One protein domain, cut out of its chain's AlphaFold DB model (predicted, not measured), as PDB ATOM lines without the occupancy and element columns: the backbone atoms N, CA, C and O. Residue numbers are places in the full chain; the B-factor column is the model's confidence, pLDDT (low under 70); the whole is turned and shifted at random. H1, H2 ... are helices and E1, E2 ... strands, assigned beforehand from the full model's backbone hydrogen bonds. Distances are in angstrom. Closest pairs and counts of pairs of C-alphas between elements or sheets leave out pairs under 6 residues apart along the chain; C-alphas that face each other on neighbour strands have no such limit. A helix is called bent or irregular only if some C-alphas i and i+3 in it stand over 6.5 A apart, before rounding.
ATOM      1  N   GLU A 139      37.916 -33.683   1.415       70.75
ATOM      2  CA  GLU A 139      38.788 -34.778   1.858       70.75
ATOM      3  C   GLU A 139      39.368 -34.525   3.256       70.75
ATOM      4  O   GLU A 139      39.424 -35.426   4.091       70.75
ATOM      5  N   THR A 140      39.768 -33.285   3.534       74.56
ATOM      6  CA  THR A 140      40.255 -32.886   4.856       74.56
ATOM      7  C   THR A 140      39.143 -32.994   5.889       74.56
ATOM      8  O   THR A 140      39.342 -33.623   6.922       74.56
ATOM      9  N   ILE A 141      37.955 -32.469   5.581       80.06
ATOM     10  CA  ILE A 141      36.794 -32.538   6.474       80.06
ATOM     11  C   ILE A 141      36.358 -33.989   6.695       80.06
ATOM     12  O   ILE A 141      35.945 -34.331   7.800       80.06
ATOM     13  N   ALA A 142      36.468 -34.864   5.693       77.44
ATOM     14  CA  ALA A 142      36.204 -36.289   5.870       77.44
ATOM     15  C   ALA A 142      37.181 -36.919   6.879       77.44
ATOM     16  O   ALA A 142      36.731 -37.549   7.834       77.44
ATOM     17  N   LYS A 143      38.490 -36.663   6.742       87.06
ATOM     18  CA  LYS A 143      39.510 -37.118   7.707       87.06
ATOM     19  C   LYS A 143      39.268 -36.551   9.108       87.06
ATOM     20  O   LYS A 143      39.365 -37.279  10.092       87.06
ATOM     21  N   ASP A 144      38.907 -35.273   9.203       90.62
ATOM     22  CA  ASP A 144      38.576 -34.647  10.484       90.62
ATOM     23  C   ASP A 144      37.327 -35.277  11.109       90.62
ATOM     24  O   ASP A 144      37.281 -35.523  12.311       90.62
ATOM     25  N   SER A 145      36.314 -35.570  10.292       92.06
ATOM     26  CA  SER A 145      35.079 -36.219  10.736       92.06
ATOM     27  C   SER A 145      35.357 -37.624  11.267       92.06
ATOM     28  O   SER A 145      34.833 -37.992  12.318       92.06
ATOM     29  N   GLU A 146      36.206 -38.397  10.587       92.50
ATOM     30  CA  GLU A 146      36.641 -39.721  11.043       92.50
ATOM     31  C   GLU A 146      37.365 -39.649  12.391       92.50
ATOM     32  O   GLU A 146      37.050 -40.420  13.301       92.50
ATOM     33  N   GLU A 147      38.286 -38.699  12.559       96.25
ATOM     34  CA  GLU A 147      39.018 -38.542  13.817       96.25
ATOM     35  C   GLU A 147      38.097 -38.066  14.952       96.25
ATOM     36  O   GLU A 147      38.165 -38.603  16.057       96.25
ATOM     37  N   LEU A 148      37.159 -37.150  14.689       96.44
ATOM     38  CA  LEU A 148      36.140 -36.743  15.665       96.44
ATOM     39  C   LEU A 148      35.259 -37.928  16.096       96.44
ATOM     40  O   LEU A 148      35.035 -38.120  17.294       96.44
ATOM     41  N   MET A 149      34.801 -38.760  15.153       94.94
ATOM     42  CA  MET A 149      34.044 -39.985  15.457       94.94
ATOM     43  C   MET A 149      34.871 -40.963  16.289       94.94
ATOM     44  O   MET A 149      34.380 -41.537  17.264       94.94
ATOM     45  N   LYS A 150      36.145 -41.145  15.940       95.00
ATOM     46  CA  LYS A 150      37.070 -42.004  16.679       95.00
ATOM     47  C   LYS A 150      37.264 -41.500  18.108       95.00
ATOM     48  O   LYS A 150      37.122 -42.286  19.041       95.00
ATOM     49  N   ILE A 151      37.489 -40.199  18.294       96.25
ATOM     50  CA  ILE A 151      37.583 -39.567  19.616       96.25
ATOM     51  C   ILE A 151      36.287 -39.775  20.407       96.25
ATOM     52  O   ILE A 151      36.353 -40.084  21.594       96.25
ATOM     53  N   ALA A 152      35.118 -39.626  19.785       94.19
ATOM     54  CA  ALA A 152      33.836 -39.759  20.474       94.19
ATOM     55  C   ALA A 152      33.452 -41.212  20.799       94.19
ATOM     56  O   ALA A 152      32.703 -41.456  21.745       94.19
ATOM     57  N   SER A 153      33.957 -42.170  20.018       91.94
ATOM     58  CA  SER A 153      33.717 -43.606  20.203       91.94
ATOM     59  C   SER A 153      34.740 -44.295  21.112       91.94
ATOM     60  O   SER A 153      34.511 -45.431  21.531       91.94
ATOM     61  N   GLN A 154      35.862 -43.636  21.424       85.94
ATOM     62  CA  GLN A 154      36.871 -44.200  22.314       85.94
ATOM     63  C   GLN A 154      36.292 -44.357  23.731       85.94
ATOM     64  O   GLN A 154      35.572 -43.489  24.221       85.94
ATOM     65  N   GLY A 155      36.614 -45.462  24.407       74.69
ATOM     66  CA  GLY A 155      36.238 -45.642  25.809       74.69
ATOM     67  C   GLY A 155      36.862 -44.570  26.714       74.69
ATOM     68  O   GLY A 155      37.919 -44.021  26.402       74.69
ATOM     69  N   GLY A 156      36.211 -44.277  27.837       87.94
ATOM     70  CA  GLY A 156      36.650 -43.263  28.797       87.94
ATOM     71  C   GLY A 156      35.473 -42.541  29.443       87.94
ATOM     72  O   GLY A 156      34.309 -42.860  29.183       87.94
ATOM     73  N   THR A 157      35.772 -41.568  30.296       94.31
ATOM     74  CA  THR A 157      34.745 -40.694  30.873       94.31
ATOM     75  C   THR A 157      34.281 -39.652  29.854       94.31
ATOM     76  O   THR A 157      35.012 -39.260  28.940       94.31
ATOM     77  N   LYS A 158      33.046 -39.167  30.015       94.44
ATOM     78  CA  LYS A 158      32.464 -38.162  29.116       94.44
ATOM     79  C   LYS A 158      33.305 -36.875  29.097       94.44
ATOM     80  O   LYS A 158      33.505 -36.281  28.043       94.44
ATOM     81  N   GLU A 159      33.841 -36.474  30.240       96.12
ATOM     82  CA  GLU A 159      34.658 -35.272  30.429       96.12
ATOM     83  C   GLU A 159      36.021 -35.375  29.731       96.12
ATOM     84  O   GLU A 159      36.459 -34.413  29.099       96.12
ATOM     85  N   GLU A 160      36.665 -36.546  29.754       96.44
ATOM     86  CA  GLU A 160      37.905 -36.784  29.001       96.44
ATOM     87  C   GLU A 160      37.676 -36.690  27.490       96.44
ATOM     88  O   GLU A 160      38.488 -36.102  26.771       96.44
ATOM     89  N   ILE A 161      36.556 -37.230  27.000       97.12
ATOM     90  CA  ILE A 161      36.200 -37.164  25.578       97.12
ATOM     91  C   ILE A 161      35.912 -35.716  25.166       97.12
ATOM     92  O   ILE A 161      36.457 -35.256  24.162       97.12
ATOM     93  N   LYS A 162      35.138 -34.960  25.960       97.56
ATOM     94  CA  LYS A 162      34.906 -33.519  25.732       97.56
ATOM     95  C   LYS A 162      36.220 -32.750  25.628       97.56
ATOM     96  O   LYS A 162      36.385 -31.947  24.709       97.56
ATOM     97  N   LYS A 163      37.172 -33.016  26.528       97.00
ATOM     98  CA  LYS A 163      38.492 -32.373  26.510       97.00
ATOM     99  C   LYS A 163      39.246 -32.676  25.214       97.00
ATOM    100  O   LYS A 163      39.698 -31.746  24.556       97.00
ATOM    101  N   LYS A 164      39.307 -33.942  24.794       97.44
ATOM    102  CA  LYS A 164      39.974 -34.340  23.540       97.44
ATOM    103  C   LYS A 164      39.313 -33.734  22.298       97.44
ATOM    104  O   LYS A 164      40.014 -33.262  21.410       97.44
ATOM    105  N   LEU A 165      37.977 -33.703  22.242       97.50
ATOM    106  CA  LEU A 165      37.244 -33.034  21.157       97.50
ATOM    107  C   LEU A 165      37.552 -31.528  21.128       97.50
ATOM    108  O   LEU A 165      37.773 -30.966  20.057       97.50
ATOM    109  N   SER A 166      37.614 -30.890  22.301       97.12
ATOM    110  CA  SER A 166      37.970 -29.471  22.447       97.12
ATOM    111  C   SER A 166      39.384 -29.189  21.947       97.12
ATOM    112  O   SER A 166      39.579 -28.274  21.150       97.12
ATOM    113  N   GLU A 167      40.366 -29.989  22.366       97.06
ATOM    114  CA  GLU A 167      41.766 -29.877  21.935       97.06
ATOM    115  C   GLU A 167      41.899 -30.054  20.418       97.06
ATOM    116  O   GLU A 167      42.566 -29.255  19.757       97.06
ATOM    117  N   TYR A 168      41.218 -31.058  19.858       96.00
ATOM    118  CA  TYR A 168      41.239 -31.335  18.425       96.00
ATOM    119  C   TYR A 168      40.664 -30.172  17.608       96.00
ATOM    120  O   TYR A 168      41.337 -29.650  16.718       96.00
ATOM    121  N   LEU A 169      39.449 -29.724  17.940       93.69
ATOM    122  CA  LEU A 169      38.786 -28.612  17.255       93.69
ATOM    123  C   LEU A 169      39.556 -27.298  17.428       93.69
ATOM    124  O   LEU A 169      39.685 -26.535  16.470       93.69
ATOM    125  N   SER A 170      40.121 -27.059  18.615       90.62
ATOM    126  CA  SER A 170      40.905 -25.849  18.872       90.62
ATOM    127  C   SER A 170      42.150 -25.787  17.997       90.62
ATOM    128  O   SER A 170      42.422 -24.767  17.365       90.62
ATOM    129  N   LYS A 171      42.885 -26.904  17.916       89.62
ATOM    130  CA  LYS A 171      44.048 -27.033  17.034       89.62
ATOM    131  C   LYS A 171      43.644 -26.878  15.572       89.62
ATOM    132  O   LYS A 171      44.340 -26.214  14.814       89.62
ATOM    133  N   LYS A 172      42.519 -27.481  15.179       85.94
ATOM    134  CA  LYS A 172      42.044 -27.476  13.795       85.94
ATOM    135  C   LYS A 172      41.757 -26.073  13.273       85.94
ATOM    136  O   LYS A 172      42.121 -25.756  12.144       85.94
ATOM    137  N   TYR A 173      41.097 -25.263  14.091       81.44
ATOM    138  CA  TYR A 173      40.666 -23.919  13.722       81.44
ATOM    139  C   TYR A 173      41.599 -22.812  14.205       81.44
ATOM    140  O   TYR A 173      41.271 -21.641  14.035       81.44
ATOM    141  N   ASN A 174      42.728 -23.180  14.817       84.12
ATOM    142  CA  ASN A 174      43.677 -22.259  15.430       84.12
ATOM    143  C   ASN A 174      42.994 -21.210  16.336       84.12
ATOM    144  O   ASN A 174      43.323 -20.027  16.322       84.12
ATOM    145  N   GLN A 175      41.984 -21.641  17.095       83.62
ATOM    146  CA  GLN A 175      41.221 -20.791  18.009       83.62
ATOM    147  C   GLN A 175      40.750 -21.612  19.214       83.62
ATOM    148  O   GLN A 175      40.463 -22.795  19.050       83.62
ATOM    149  N   PRO A 176      40.602 -21.029  20.414       88.62
ATOM    150  CA  PRO A 176      40.056 -21.757  21.554       88.62
ATOM    151  C   PRO A 176      38.620 -22.224  21.288       88.62
ATOM    152  O   PRO A 176      37.721 -21.414  21.053       88.62
ATOM    153  N   MET A 177      38.391 -23.532  21.360       92.62
ATOM    154  CA  MET A 177      37.075 -24.158  21.259       92.62
ATOM    155  C   MET A 177      36.841 -25.061  22.462       92.62
ATOM    156  O   MET A 177      37.656 -25.924  22.771       92.62
ATOM    157  N   ASN A 178      35.705 -24.876  23.130       95.81
ATOM    158  CA  ASN A 178      35.323 -25.671  24.292       95.81
ATOM    159  C   ASN A 178      34.073 -26.493  23.975       95.81
ATOM    160  O   ASN A 178      33.034 -25.927  23.644       95.81
ATOM    161  N   VAL A 179      34.170 -27.815  24.073       97.44
ATOM    162  CA  VAL A 179      33.059 -28.755  23.902       97.44
ATOM    163  C   VAL A 179      32.423 -29.019  25.260       97.44
ATOM    164  O   VAL A 179      33.038 -29.591  26.157       97.44
ATOM    165  N   GLU A 180      31.163 -28.634  25.404       96.81
ATOM    166  CA  GLU A 180      30.418 -28.796  26.652       96.81
ATOM    167  C   GLU A 180      29.642 -30.095  26.725       96.81
ATOM    168  O   GLU A 180      29.434 -30.657  27.805       96.81
ATOM    169  N   ASP A 181      29.183 -30.556  25.568       97.31
ATOM    170  CA  ASP A 181      28.444 -31.791  25.449       97.31
ATOM    171  C   ASP A 181      28.672 -32.431  24.088       97.31
ATOM    172  O   ASP A 181      29.034 -31.768  23.118       97.31
ATOM    173  N   PHE A 182      28.458 -33.737  24.029       97.19
ATOM    174  CA  PHE A 182      28.419 -34.467  22.778       97.19
ATOM    175  C   PHE A 182      27.499 -35.679  22.904       97.19
ATOM    176  O   PHE A 182      27.309 -36.241  23.991       97.19
ATOM    177  N   LYS A 183      26.958 -36.109  21.769       95.94
ATOM    178  CA  LYS A 183      26.174 -37.332  21.640       95.94
ATOM    179  C   LYS A 183      26.675 -38.117  20.438       95.94
ATOM    180  O   LYS A 183      26.375 -37.792  19.293       95.94
ATOM    181  N   PHE A 184      27.415 -39.183  20.716       94.62
ATOM    182  CA  PHE A 184      27.757 -40.177  19.710       94.62
ATOM    183  C   PHE A 184      26.656 -41.232  19.643       94.62
ATOM    184  O   PHE A 184      26.256 -41.791  20.665       94.62
ATOM    185  N   THR A 185      26.160 -41.512  18.443       91.88
ATOM    186  CA  THR A 185      25.160 -42.557  18.233       91.88
ATOM    187  C   THR A 185      25.661 -43.530  17.176       91.88
ATOM    188  O   THR A 185      25.689 -43.217  15.984       91.88
ATOM    189  N   ASN A 186      26.013 -44.733  17.624       82.44
ATOM    190  CA  ASN A 186      26.450 -45.821  16.758       82.44
ATOM    191  C   ASN A 186      25.272 -46.401  15.945       82.44
ATOM    192  O   ASN A 186      24.113 -46.307  16.360       82.44
ATOM    193  N   GLY A 187      25.545 -46.983  14.779       77.06
ATOM    194  CA  GLY A 187      24.530 -47.578  13.906       77.06
ATOM    195  C   GLY A 187      24.983 -47.680  12.450       77.06
ATOM    196  O   GLY A 187      26.134 -47.399  12.130       77.06
ATOM    197  N   LYS A 188      24.058 -48.049  11.551       76.88
ATOM    198  CA  LYS A 188      24.319 -48.139  10.099       76.88
ATOM    199  C   LYS A 188      24.827 -46.816   9.511       76.88
ATOM    200  O   LYS A 188      25.656 -46.819   8.609       76.88
ATOM    201  N   PHE A 189      24.327 -45.702  10.042       82.19
ATOM    202  CA  PHE A 189      24.783 -44.350   9.741       82.19
ATOM    203  C   PHE A 189      25.162 -43.669  11.065       82.19
ATOM    204  O   PHE A 189      24.280 -43.117  11.730       82.19
ATOM    205  N   PRO A 190      26.430 -43.773  11.509       85.94
ATOM    206  CA  PRO A 190      26.859 -43.171  12.765       85.94
ATOM    207  C   PRO A 190      26.733 -41.649  12.698       85.94
ATOM    208  O   PRO A 190      26.931 -41.045  11.641       85.94
ATOM    209  N   THR A 191      26.391 -41.034  13.828       93.62
ATOM    210  CA  THR A 191      26.327 -39.573  13.956       93.62
ATOM    211  C   THR A 191      26.994 -39.108  15.239       93.62
ATOM    212  O   THR A 191      26.970 -39.818  16.252       93.62
ATOM    213  N   LEU A 192      27.549 -37.902  15.196       96.69
ATOM    214  CA  LEU A 192      28.144 -37.223  16.336       96.69
ATOM    215  C   LEU A 192      27.608 -35.794  16.399       96.69
ATOM    216  O   LEU A 192      27.936 -34.961  15.559       96.69
ATOM    217  N   ASP A 193      26.785 -35.531  17.408       97.19
ATOM    218  CA  ASP A 193      26.309 -34.187  17.726       97.19
ATOM    219  C   ASP A 193      27.261 -33.564  18.758       97.19
ATOM    220  O   ASP A 193      27.490 -34.161  19.810       97.19
ATOM    221  N   ILE A 194      27.829 -32.391  18.476       97.56
ATOM    222  CA  ILE A 194      28.791 -31.685  19.335       97.56
ATOM    223  C   ILE A 194      28.202 -30.337  19.746       97.56
ATOM    224  O   ILE A 194      27.852 -29.516  18.896       97.56
ATOM    225  N   THR A 195      28.157 -30.074  21.050       97.62
ATOM    226  CA  THR A 195      27.766 -28.775  21.603       97.62
ATOM    227  C   THR A 195      29.002 -28.013  22.063       97.62
ATOM    228  O   THR A 195      29.646 -28.396  23.041       97.62
ATOM    229  N   THR A 196      29.333 -26.919  21.381       96.31
ATOM    230  CA  THR A 196      30.459 -26.039  21.721       96.31
ATOM    231  C   THR A 196      29.995 -24.810  22.494       96.31
ATOM    232  O   THR A 196      28.942 -24.252  22.186       96.31
ATOM    233  N   ARG A 197      30.797 -24.313  23.436       95.81
ATOM    234  CA  ARG A 197      30.570 -23.025  24.099       95.81
ATOM    235  C   ARG A 197      30.947 -21.881  23.160       95.81
ATOM    236  O   ARG A 197      32.102 -21.744  22.766       95.81
ATOM    237  N   GLY A 198      29.967 -21.049  22.846       89.00
ATOM    238  CA  GLY A 198      30.141 -19.805  22.115       89.00
ATOM    239  C   GLY A 198      30.397 -18.605  23.015       89.00
ATOM    240  O   GLY A 198      30.132 -18.638  24.219       89.00
ATOM    241  N   GLN A 199      30.859 -17.512  22.409       86.69
ATOM    242  CA  GLN A 199      30.991 -16.232  23.105       86.69
ATOM    243  C   GLN A 199      29.631 -15.726  23.599       86.69
ATOM    244  O   GLN A 199      28.615 -15.864  22.906       86.69
ATOM    245  N   MET A 200      29.643 -15.137  24.796       85.31
ATOM    246  CA  MET A 200      28.490 -14.479  25.405       85.31
ATOM    247  C   MET A 200      28.011 -13.325  24.522       85.31
ATOM    248  O   MET A 200      28.825 -12.595  23.960       85.31
ATOM    249  N   GLN A 201      26.694 -13.175  24.391       84.25
ATOM    250  CA  GLN A 201      26.087 -12.140  23.555       84.25
ATOM    251  C   GLN A 201      24.882 -11.507  24.239       84.25
ATOM    252  O   GLN A 201      24.212 -12.130  25.063       84.25
ATOM    253  N   ASN A 202      24.590 -10.273  23.852       80.06
ATOM    254  CA  ASN A 202      23.396  -9.559  24.281       80.06
ATOM    255  C   ASN A 202      22.236  -9.874  23.340       80.06
ATOM    256  O   ASN A 202      22.436 -10.014  22.133       80.06
ATOM    257  N   ASP A 203      21.018  -9.931  23.871       78.31
ATOM    258  CA  ASP A 203      19.817 -10.226  23.086       78.31
ATOM    259  C   ASP A 203      19.376  -9.101  22.131       78.31
ATOM    260  O   ASP A 203      18.548  -9.351  21.257       78.31
ATOM    261  N   PHE A 204      19.957  -7.899  22.240       68.12
ATOM    262  CA  PHE A 204      19.789  -6.827  21.247       68.12
ATOM    263  C   PHE A 204      20.523  -7.087  19.927       68.12
ATOM    264  O   PHE A 204      20.096  -6.592  18.884       68.12
ATOM    265  N   ASN A 205      21.630  -7.832  19.954       65.12
ATOM    266  CA  ASN A 205      22.451  -8.047  18.768       65.12
ATOM    267  C   ASN A 205      21.956  -9.260  17.980       65.12
ATOM    268  O   ASN A 205      21.446 -10.236  18.537       65.12
ATOM    269  N   LYS A 206      22.152  -9.227  16.658       72.19
ATOM    270  CA  LYS A 206      21.983 -10.423  15.831       72.19
ATOM    271  C   LYS A 206      22.922 -11.507  16.363       72.19
ATOM    272  O   LYS A 206      24.106 -11.247  16.549       72.19
ATOM    273  N   ILE A 207      22.390 -12.707  16.592       76.81
ATOM    274  CA  ILE A 207      23.187 -13.815  17.120       76.81
ATOM    275  C   ILE A 207      24.264 -14.198  16.104       76.81
ATOM    276  O   ILE A 207      23.954 -14.631  14.991       76.81
ATOM    277  N   GLU A 208      25.525 -14.047  16.494       78.50
ATOM    278  CA  GLU A 208      26.674 -14.418  15.669       78.50
ATOM    279  C   GLU A 208      27.177 -15.798  16.077       78.50
ATOM    280  O   GLU A 208      27.686 -15.968  17.187       78.50
ATOM    281  N   LEU A 209      27.039 -16.783  15.192       82.12
ATOM    282  CA  LEU A 209      27.609 -18.114  15.401       82.12
ATOM    283  C   LEU A 209      29.070 -18.162  14.934       82.12
ATOM    284  O   LEU A 209      29.507 -17.330  14.132       82.12
ATOM    285  N   ASN A 210      29.818 -19.164  15.383       81.44
ATOM    286  CA  ASN A 210      31.198 -19.401  14.969       81.44
ATOM    287  C   ASN A 210      31.275 -19.555  13.440       81.44
ATOM    288  O   ASN A 210      30.720 -20.496  12.869       81.44
ATOM    289  N   LYS A 211      31.934 -18.600  12.773       78.00
ATOM    290  CA  LYS A 211      31.992 -18.534  11.305       78.00
ATOM    291  C   LYS A 211      32.693 -19.752  10.711       78.00
ATOM    292  O   LYS A 211      32.195 -20.296   9.738       78.00
ATOM    293  N   ASN A 212      33.763 -20.232  11.343       77.50
ATOM    294  CA  ASN A 212      34.510 -21.386  10.849       77.50
ATOM    295  C   ASN A 212      33.630 -22.648  10.826       77.50
ATOM    296  O   ASN A 212      33.564 -23.338   9.813       77.50
ATOM    297  N   LEU A 213      32.867 -22.888  11.902       83.69
ATOM    298  CA  LEU A 213      31.904 -23.993  11.939       83.69
ATOM    299  C   LEU A 213      30.781 -23.816  10.912       83.69
ATOM    300  O   LEU A 213      30.420 -24.781  10.248       83.69
ATOM    301  N   GLN A 214      30.228 -22.605  10.768       81.69
ATOM    302  CA  GLN A 214      29.177 -22.327   9.779       81.69
ATOM    303  C   GLN A 214      29.635 -22.608   8.349       81.69
ATOM    304  O   GLN A 214      28.861 -23.099   7.533       81.69
ATOM    305  N   THR A 215      30.882 -22.283   8.048       75.38
ATOM    306  CA  THR A 215      31.456 -22.428   6.721       75.38
ATOM    307  C   THR A 215      31.649 -23.895   6.334       75.38
ATOM    308  O   THR A 215      31.297 -24.287   5.222       75.38
ATOM    309  N   ASP A 216      32.117 -24.726   7.264       83.00
ATOM    310  CA  ASP A 216      32.410 -26.140   6.998       83.00
ATOM    311  C   ASP A 216      31.205 -27.073   7.251       83.00
ATOM    312  O   ASP A 216      31.246 -28.265   6.928       83.00
ATOM    313  N   VAL A 217      30.104 -26.547   7.811       85.31
ATOM    314  CA  VAL A 217      28.960 -27.332   8.313       85.31
ATOM    315  C   VAL A 217      28.368 -28.281   7.272       85.31
ATOM    316  O   VAL A 217      27.956 -29.389   7.598       85.31
ATOM    317  N   ASN A 218      28.325 -27.885   5.998       77.75
ATOM    318  CA  ASN A 218      27.726 -28.715   4.954       77.75
ATOM    319  C   ASN A 218      28.518 -30.001   4.721       77.75
ATOM    320  O   ASN A 218      27.920 -31.059   4.525       77.75
ATOM    321  N   GLU A 219      29.845 -29.918   4.758       80.44
ATOM    322  CA  GLU A 219      30.720 -31.072   4.572       80.44
ATOM    323  C   GLU A 219      30.754 -31.940   5.833       80.44
ATOM    324  O   GLU A 219      30.648 -33.162   5.732       80.44
ATOM    325  N   PHE A 220      30.775 -31.340   7.025       88.88
ATOM    326  CA  PHE A 220      30.622 -32.087   8.280       88.88
ATOM    327  C   PHE A 220      29.297 -32.857   8.339       88.88
ATOM    328  O   PHE A 220      29.288 -34.060   8.620       88.88
ATOM    329  N   ASN A 221      28.190 -32.216   7.954       86.81
ATOM    330  CA  ASN A 221      26.871 -32.842   7.933       86.81
ATOM    331  C   ASN A 221      26.810 -34.029   6.956       86.81
ATOM    332  O   ASN A 221      26.139 -35.023   7.242       86.81
ATOM    333  N   LYS A 222      27.515 -33.976   5.812       80.88
ATOM    334  CA  LYS A 222      27.622 -35.122   4.882       80.88
ATOM    335  C   LYS A 222      28.289 -36.335   5.528       80.88
ATOM    336  O   LYS A 222      27.944 -37.460   5.156       80.88
ATOM    337  N   ASN A 223      29.188 -36.103   6.483       85.12
ATOM    338  CA  ASN A 223      29.927 -37.120   7.229       85.12
ATOM    339  C   ASN A 223      29.279 -37.471   8.585       85.12
ATOM    340  O   ASN A 223      29.849 -38.231   9.364       85.12
ATOM    341  N   GLY A 224      28.075 -36.958   8.867       86.56
ATOM    342  CA  GLY A 224      27.321 -37.279  10.080       86.56
ATOM    343  C   GLY A 224      27.763 -36.518  11.335       86.56
ATOM    344  O   GLY A 224      27.400 -36.932  12.438       86.56
ATOM    345  N   ILE A 225      28.523 -35.430  11.192       94.50
ATOM    346  CA  ILE A 225      28.913 -34.543  12.294       94.50
ATOM    347  C   ILE A 225      27.985 -33.328  12.312       94.50
ATOM    348  O   ILE A 225      27.807 -32.688  11.279       94.50
ATOM    349  N   PHE A 226      27.431 -32.991  13.475       95.00
ATOM    350  CA  PHE A 226      26.515 -31.862  13.649       95.00
ATOM    351  C   PHE A 226      26.963 -30.992  14.814       95.00
ATOM    352  O   PHE A 226      27.376 -31.503  15.854       95.00
ATOM    353  N   PHE A 227      26.846 -29.673  14.663       95.69
ATOM    354  CA  PHE A 227      27.287 -28.719  15.677       95.69
ATOM    355  C   PHE A 227      26.127 -27.902  16.239       95.69
ATOM    356  O   PHE A 227      25.220 -27.475  15.525       95.69
ATOM    357  N   THR A 228      26.189 -27.640  17.538       95.88
ATOM    358  CA  THR A 228      25.348 -26.677  18.247       95.88
ATOM    359  C   THR A 228      26.252 -25.749  19.038       95.88
ATOM    360  O   THR A 228      27.150 -26.201  19.741       95.88
ATOM    361  N   GLU A 229      26.026 -24.445  18.953       94.25
ATOM    362  CA  GLU A 229      26.751 -23.476  19.763       94.25
ATOM    363  C   GLU A 229      25.880 -23.040  20.942       94.25
ATOM    364  O   GLU A 229      24.840 -22.405  20.757       94.25
ATOM    365  N   ARG A 230      26.291 -23.383  22.166       95.06
ATOM    366  CA  ARG A 230      25.659 -22.890  23.391       95.06
ATOM    367  C   ARG A 230      26.245 -21.539  23.752       95.06
ATOM    368  O   ARG A 230      27.445 -21.430  23.995       95.06
ATOM    369  N   LYS A 231      25.409 -20.511  23.843       92.75
ATOM    370  CA  LYS A 231      25.827 -19.162  24.244       92.75
ATOM    371  C   LYS A 231      25.102 -18.729  25.501       92.75
ATOM    372  O   LYS A 231      23.900 -18.944  25.630       92.75
ATOM    373  N   ALA A 232      25.834 -18.048  26.375       91.31
ATOM    374  CA  ALA A 232      25.228 -17.264  27.435       91.31
ATOM    375  C   ALA A 232      24.636 -15.996  26.809       91.31
ATOM    376  O   ALA A 232      25.363 -15.182  26.237       91.31
ATOM    377  N   ILE A 233      23.317 -15.851  26.874       90.62
ATOM    378  CA  ILE A 233      22.596 -14.692  26.358       90.62
ATOM    379  C   ILE A 233      22.220 -13.785  27.519       90.62
ATOM    380  O   ILE A 233      21.458 -14.181  28.406       90.62
ATOM    381  N   GLN A 234      22.755 -12.569  27.495       88.06
ATOM    382  CA  GLN A 234      22.405 -11.518  28.435       88.06
ATOM    383  C   GLN A 234      21.163 -10.793  27.937       88.06
ATOM    384  O   GLN A 234      21.165 -10.192  26.862       88.06
ATOM    385  N   LYS A 235      20.100 -10.855  28.736       84.88
ATOM    386  CA  LYS A 235      18.910 -10.038  28.547       84.88
ATOM    387  C   LYS A 235      19.189  -8.661  29.117       84.88
ATOM    388  O   LYS A 235      19.309  -8.510  30.339       84.88
ATOM    389  N   VAL A 236      19.306  -7.682  28.239       83.44
ATOM    390  CA  VAL A 236      19.661  -6.311  28.601       83.44
ATOM    391  C   VAL A 236      18.459  -5.389  28.444       83.44
ATOM    392  O   VAL A 236      17.616  -5.561  27.571       83.44
ATOM    393  N   GLU A 237      18.356  -4.410  29.333       80.94
ATOM    394  CA  GLU A 237      17.371  -3.336  29.251       80.94
ATOM    395  C   GLU A 237      18.092  -2.001  29.100       80.94
ATOM    396  O   GLU A 237      19.088  -1.751  29.783       80.94
ATOM    397  N   LEU A 238      17.572  -1.154  28.211       75.62
ATOM    398  CA  LEU A 238      18.052   0.207  28.036       75.62
ATOM    399  C   LEU A 238      17.341   1.125  29.039       75.62
ATOM    400  O   LEU A 238      16.122   1.296  28.969       75.62
ATOM    401  N   LEU A 239      18.093   1.723  29.959       77.00
ATOM    402  CA  LEU A 239      17.593   2.734  30.890       77.00
ATOM    403  C   LEU A 239      18.304   4.054  30.580       77.00
ATOM    404  O   LEU A 239      19.380   4.346  31.098       77.00
ATOM    405  N   GLY A 240      17.718   4.838  29.673       76.81
ATOM    406  CA  GLY A 240      18.367   6.035  29.133       76.81
ATOM    407  C   GLY A 240      19.570   5.661  28.264       76.81
ATOM    408  O   GLY A 240      19.396   5.006  27.240       76.81
ATOM    409  N   ASN A 241      20.776   6.057  28.686       75.06
ATOM    410  CA  ASN A 241      22.035   5.768  27.981       75.06
ATOM    411  C   ASN A 241      22.802   4.563  28.559       75.06
ATOM    412  O   ASN A 241      23.890   4.250  28.077       75.06
ATOM    413  N   GLU A 242      22.271   3.893  29.585       70.00
ATOM    414  CA  GLU A 242      22.932   2.760  30.238       70.00
ATOM    415  C   GLU A 242      22.235   1.432  29.924       70.00
ATOM    416  O   GLU A 242      21.005   1.336  29.885       70.00
ATOM    417  N   TYR A 243      23.043   0.385  29.734       73.56
ATOM    418  CA  TYR A 243      22.570  -0.991  29.602       73.56
ATOM    419  C   TYR A 243      22.596  -1.675  30.965       73.56
ATOM    420  O   TYR A 243      23.649  -1.772  31.599       73.56
ATOM    421  N   ARG A 244      21.459  -2.227  31.391       78.94
ATOM    422  CA  ARG A 244      21.382  -3.063  32.592       78.94
ATOM    423  C   ARG A 244      21.121  -4.515  32.215       78.94
ATOM    424  O   ARG A 244      20.104  -4.825  31.601       78.94
ATOM    425  N   VAL A 245      22.012  -5.418  32.625       81.69
ATOM    426  CA  VAL A 245      21.795  -6.867  32.491       81.69
ATOM    427  C   VAL A 245      20.758  -7.298  33.526       81.69
ATOM    428  O   VAL A 245      20.976  -7.161  34.730       81.69
ATOM    429  N   ARG A 246      19.616  -7.806  33.063       83.19
ATOM    430  CA  ARG A 246      18.551  -8.338  33.928       83.19
ATOM    431  C   ARG A 246      18.722  -9.823  34.207       83.19
ATOM    432  O   ARG A 246      18.392 -10.286  35.292       83.19
ATOM    433  N   GLU A 247      19.189 -10.570  33.215       87.88
ATOM    434  CA  GLU A 247      19.273 -12.024  33.280       87.88
ATOM    435  C   GLU A 247      20.362 -12.525  32.331       87.88
ATOM    436  O   GLU A 247      20.577 -11.942  31.273       87.88
ATOM    437  N   THR A 248      21.036 -13.617  32.691       88.25
ATOM    438  CA  THR A 248      21.907 -14.366  31.777       88.25
ATOM    439  C   THR A 248      21.381 -15.791  31.679       88.25
ATOM    440  O   THR A 248      21.194 -16.446  32.704       88.25
ATOM    441  N   LYS A 249      21.115 -16.266  30.461       91.56
ATOM    442  CA  LYS A 249      20.612 -17.621  30.201       91.56
ATOM    443  C   LYS A 249      21.397 -18.287  29.094       91.56
ATOM    444  O   LYS A 249      21.599 -17.692  28.041       91.56
ATOM    445  N   ASP A 250      21.746 -19.547  29.304       92.88
ATOM    446  CA  ASP A 250      22.297 -20.370  28.239       92.88
ATOM    447  C   ASP A 250      21.215 -20.730  27.217       92.88
ATOM    448  O   ASP A 250      20.100 -21.125  27.570       92.88
ATOM    449  N   LYS A 251      21.549 -20.573  25.935       92.94
ATOM    450  CA  LYS A 251      20.718 -20.977  24.801       92.94
ATOM    451  C   LYS A 251      21.552 -21.726  23.775       92.94
ATOM    452  O   LYS A 251      22.675 -21.327  23.474       92.94
ATOM    453  N   ASP A 252      20.947 -22.767  23.220       93.50
ATOM    454  CA  ASP A 252      21.547 -23.628  22.208       93.50
ATOM    455  C   ASP A 252      21.140 -23.156  20.811       93.50
ATOM    456  O   ASP A 252      19.954 -23.006  20.507       93.50
ATOM    457  N   PHE A 253      22.135 -22.926  19.956       91.69
ATOM    458  CA  PHE A 253      21.952 -22.484  18.580       91.69
ATOM    459  C   PHE A 253      22.531 -23.524  17.614       91.69
ATOM    460  O   PHE A 253      23.752 -23.622  17.478       91.69
ATOM    461  N   PRO A 254      21.687 -24.316  16.931       91.00
ATOM    462  CA  PRO A 254      22.160 -25.288  15.951       91.00
ATOM    463  C   PRO A 254      22.887 -24.600  14.792       91.00
ATOM    464  O   PRO A 254      22.348 -23.674  14.178       91.00
ATOM    465  N   VAL A 255      24.077 -25.088  14.447       88.88
ATOM    466  CA  VAL A 255      24.801 -24.680  13.240       88.88
ATOM    467  C   VAL A 255      24.261 -25.535  12.096       88.88
ATOM    468  O   VAL A 255      24.527 -26.733  12.020       88.88
ATOM    469  N   ARG A 256      23.413 -24.948  11.246       81.69
ATOM    470  CA  ARG A 256      22.655 -25.697  10.232       81.69
ATOM    471  C   ARG A 256      23.319 -25.640   8.866       81.69
ATOM    472  O   ARG A 256      23.597 -24.557   8.358       81.69
ATOM    473  N   GLY A 257      23.473 -26.808   8.250       71.12
ATOM    474  CA  GLY A 257      23.779 -26.931   6.830       71.12
ATOM    475  C   GLY A 257      22.522 -26.927   5.958       71.12
ATOM    476  O   GLY A 257      21.400 -27.103   6.431       71.12
ATOM    477  N   VAL A 258      22.724 -26.748   4.656       68.44
ATOM    478  CA  VAL A 258      21.678 -26.732   3.620       68.44
ATOM    479  C   VAL A 258      21.231 -28.155   3.255       68.44
ATOM    480  O   VAL A 258      20.079 -28.374   2.886       68.44
ATOM    481  N   ILE A 259      22.130 -29.140   3.363       63.75
ATOM    482  CA  ILE A 259      21.883 -30.522   2.909       63.75
ATOM    483  C   ILE A 259      21.126 -31.334   3.967       63.75
ATOM    484  O   ILE A 259      20.116 -31.983   3.665       63.75
ATOM    485  N   TYR A 260      21.611 -31.279   5.205       71.50
ATOM    486  CA  TYR A 260      21.013 -31.925   6.370       71.50
ATOM    487  C   TYR A 260      20.862 -30.893   7.480       71.50
ATOM    488  O   TYR A 260      21.794 -30.127   7.732       71.50
ATOM    489  N   THR A 261      19.698 -30.876   8.122       76.81
ATOM    490  CA  THR A 261      19.378 -29.912   9.184       76.81
ATOM    491  C   THR A 261      19.874 -30.353  10.556       76.81
ATOM    492  O   THR A 261      20.162 -29.498  11.390       76.81
ATOM    493  N   ASP A 262      19.962 -31.665  10.773       87.25
ATOM    494  CA  ASP A 262      20.324 -32.324  12.029       87.25
ATOM    495  C   ASP A 262      20.599 -33.825  11.793       87.25
ATOM    496  O   ASP A 262      20.413 -34.350  10.684       87.25
ATOM    497  N   SER A 263      21.037 -34.521  12.845       86.31
ATOM    498  CA  SER A 263      21.379 -35.945  12.807       86.31
ATOM    499  C   SER A 263      20.194 -36.873  12.546       86.31
ATOM    500  O   SER A 263      20.387 -37.926  11.930       86.31
ATOM    501  N   ASN A 264      18.970 -36.496  12.931       85.19
ATOM    502  CA  ASN A 264      17.773 -37.278  12.609       85.19
ATOM    503  C   ASN A 264      17.467 -37.175  11.111       85.19
ATOM    504  O   ASN A 264      17.344 -38.199  10.441       85.19
ATOM    505  N   ASN A 265      17.470 -35.957  10.557       82.12
ATOM    506  CA  ASN A 265      17.290 -35.713   9.127       82.12
ATOM    507  C   ASN A 265      18.326 -36.463   8.278       82.12
ATOM    508  O   ASN A 265      18.003 -36.966   7.200       82.12
ATOM    509  N   TYR A 266      19.569 -36.543   8.758       80.56
ATOM    510  CA  TYR A 266      20.635 -37.302   8.111       80.56
ATOM    511  C   TYR A 266      20.344 -38.798   8.047       80.56
ATOM    512  O   TYR A 266      20.434 -39.386   6.966       80.56
ATOM    513  N   ARG A 267      19.958 -39.405   9.175       76.50
ATOM    514  CA  ARG A 267      19.603 -40.829   9.240       76.50
ATOM    515  C   ARG A 267      18.404 -41.133   8.362       76.50
ATOM    516  O   ARG A 267      18.522 -41.979   7.485       76.50
ATOM    517  N   GLU A 268      17.317 -40.378   8.517       75.50
ATOM    518  CA  GLU A 268      16.097 -40.547   7.726       75.50
ATOM    519  C   GLU A 268      16.413 -40.503   6.228       75.50
ATOM    520  O   GLU A 268      16.158 -41.469   5.517       75.50
ATOM    521  N   LYS A 269      17.072 -39.445   5.736       69.12
ATOM    522  CA  LYS A 269      17.402 -39.315   4.306       69.12
ATOM    523  C   LYS A 269      18.337 -40.408   3.781       69.12
ATOM    524  O   LYS A 269      18.268 -40.723   2.594       69.12
ATOM    525  N   ARG A 270      19.225 -40.956   4.618       67.31
ATOM    526  CA  ARG A 270      20.136 -42.060   4.256       67.31
ATOM    527  C   ARG A 270      19.461 -43.435   4.340       67.31
ATOM    528  O   ARG A 270      19.898 -44.365   3.662       67.31
ATOM    529  N   GLU A 271      18.412 -43.567   5.144       61.53
ATOM    530  CA  GLU A 271      17.586 -44.772   5.263       61.53
ATOM    531  C   GLU A 271      16.543 -44.898   4.145       61.53
ATOM    532  O   GLU A 271      16.125 -46.015   3.834       61.53
ATOM    533  N   ILE A 272      16.164 -43.795   3.490       53.19
ATOM    534  CA  ILE A 272      15.255 -43.823   2.337       53.19
ATOM    535  C   ILE A 272      15.892 -44.631   1.190       53.19
ATOM    536  O   ILE A 272      16.921 -44.255   0.623       53.19
TER     537      ILE A 272
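What this domain is: This is residues 139 to 272 of the 332 residues of an uncharacterized protein of Leptotrichia buccalis (strain ATCC 14201 / DSM 1135 / JCM 12969 / NCTC 10249 / C-1013-b) (UniProt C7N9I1). A twisted sheet of four strands, curled like part of a barrel, runs out at one end into a long two-stranded arm, where the hairpin of E3 and E4 reaches far past E1 and E2. At the other end the sheet is covered by helices: H1, H2 and H3 pack on one face and the short H4 on the opposite face. The 134 printed residues hold four named helices and four named strands, in the order H1, H2, E1, E2, H3, E3, E4, H4, and the class is mixed, helices and strands. The sheet has the order E1, E2, E3, E4 and is mixed, with E2 and E3 parallel and the two other neighbour pairs antiparallel. The whole is only just compact, close to loose, with a radius of gyration of the C-alphas of 16.6 A, and it is elongated, spanning 57 by 34 by 24 A.

How they stand to each other: The inner strands E2, residues 191 to 197, and E3, residues 225 to 239, are parallel at 28 degrees; N 194 and O 226 are 2.8 A apart, within hydrogen-bond range. The edge strand E1, residues 178 to 185, forms an antiparallel hairpin with E2, with N 183 and O 193 at 2.8 A. E1 bends by 55 degrees at residue 181. The other edge strand, E4, residues 242 to 255, forms a hairpin with E3, with N 233 and O 249 at 2.8 A and N 237 and O 244 at 2.9 A; E4 bends by 77 degrees at residue 247. H2, residues 158 to 173, is on the sheet at a height of 8.1 A, over E1 and E2; its closest C-alphas to E1 are those of Ser 166 and Asn 178, 5.0 A apart. H1, residues 139 to 153, is on the same face at a height of 9.0 A and runs across the strands, at 88 degrees to E2 on the local plane. H1 and H2 are a helical hairpin and touch at Ala 152 and Ile 161, their closest C-alphas, 6.2 A apart, with a shallow tilt of 16 degrees, opposite ways. H3, residues 211 to 222, is on the same face as H1 and only just over E4, on which 3 of its C-alphas fall. H3 and H1 are about perpendicular at 82 degrees and touch, the closest C-alphas being those of Ile 141 and Phe 220, 6.4 A apart. E2, H3 and E3 are a strand-helix-strand unit, two parallel neighbour strands with a helix between them in the chain, and its crossover is right-handed. H4, residues 263 to 271, is on the opposite face at a height of 10.0 A and runs along the strands; the C-alphas of Thr 191 and Ser 263, the closest of E2 and H4, are 6.2 A apart. Every O i to N i+4 pair is within hydrogen-bond range in H1, H2 and H4, and 6 of 8 in H3.

Where its parts are: H1 begins at C-alpha 139, (38.788, -34.778, 1.858), and is 21.0 A long; H2 is 22.5 A long. E1 and E2 measure 20.6 A and 19.9 A. H3 is irregular, with C-alphas 215 and 218 7.5 A apart. E3 is 43.2 A long and ends at C-alpha 239, (17.593, 2.734, 30.890); E4 is 32.3 A long. H4, 12.2 A long, ends at C-alpha 271, (17.586, -44.772, 5.263).

The domain as a whole: The two C-alphas farthest apart, those of Lys 188 and Gly 240, are 57.7 A from each other. The printed part has no cut. The link from E2 to H3, residues 198 to 210, is long, and its residues 201 to 202 pair in parallel with residues 233 to 234 of E3. The mean pLDDT of the printed part is 85.8, and residues 204 to 205, 258 to 259 and 269 to 272 are under 70.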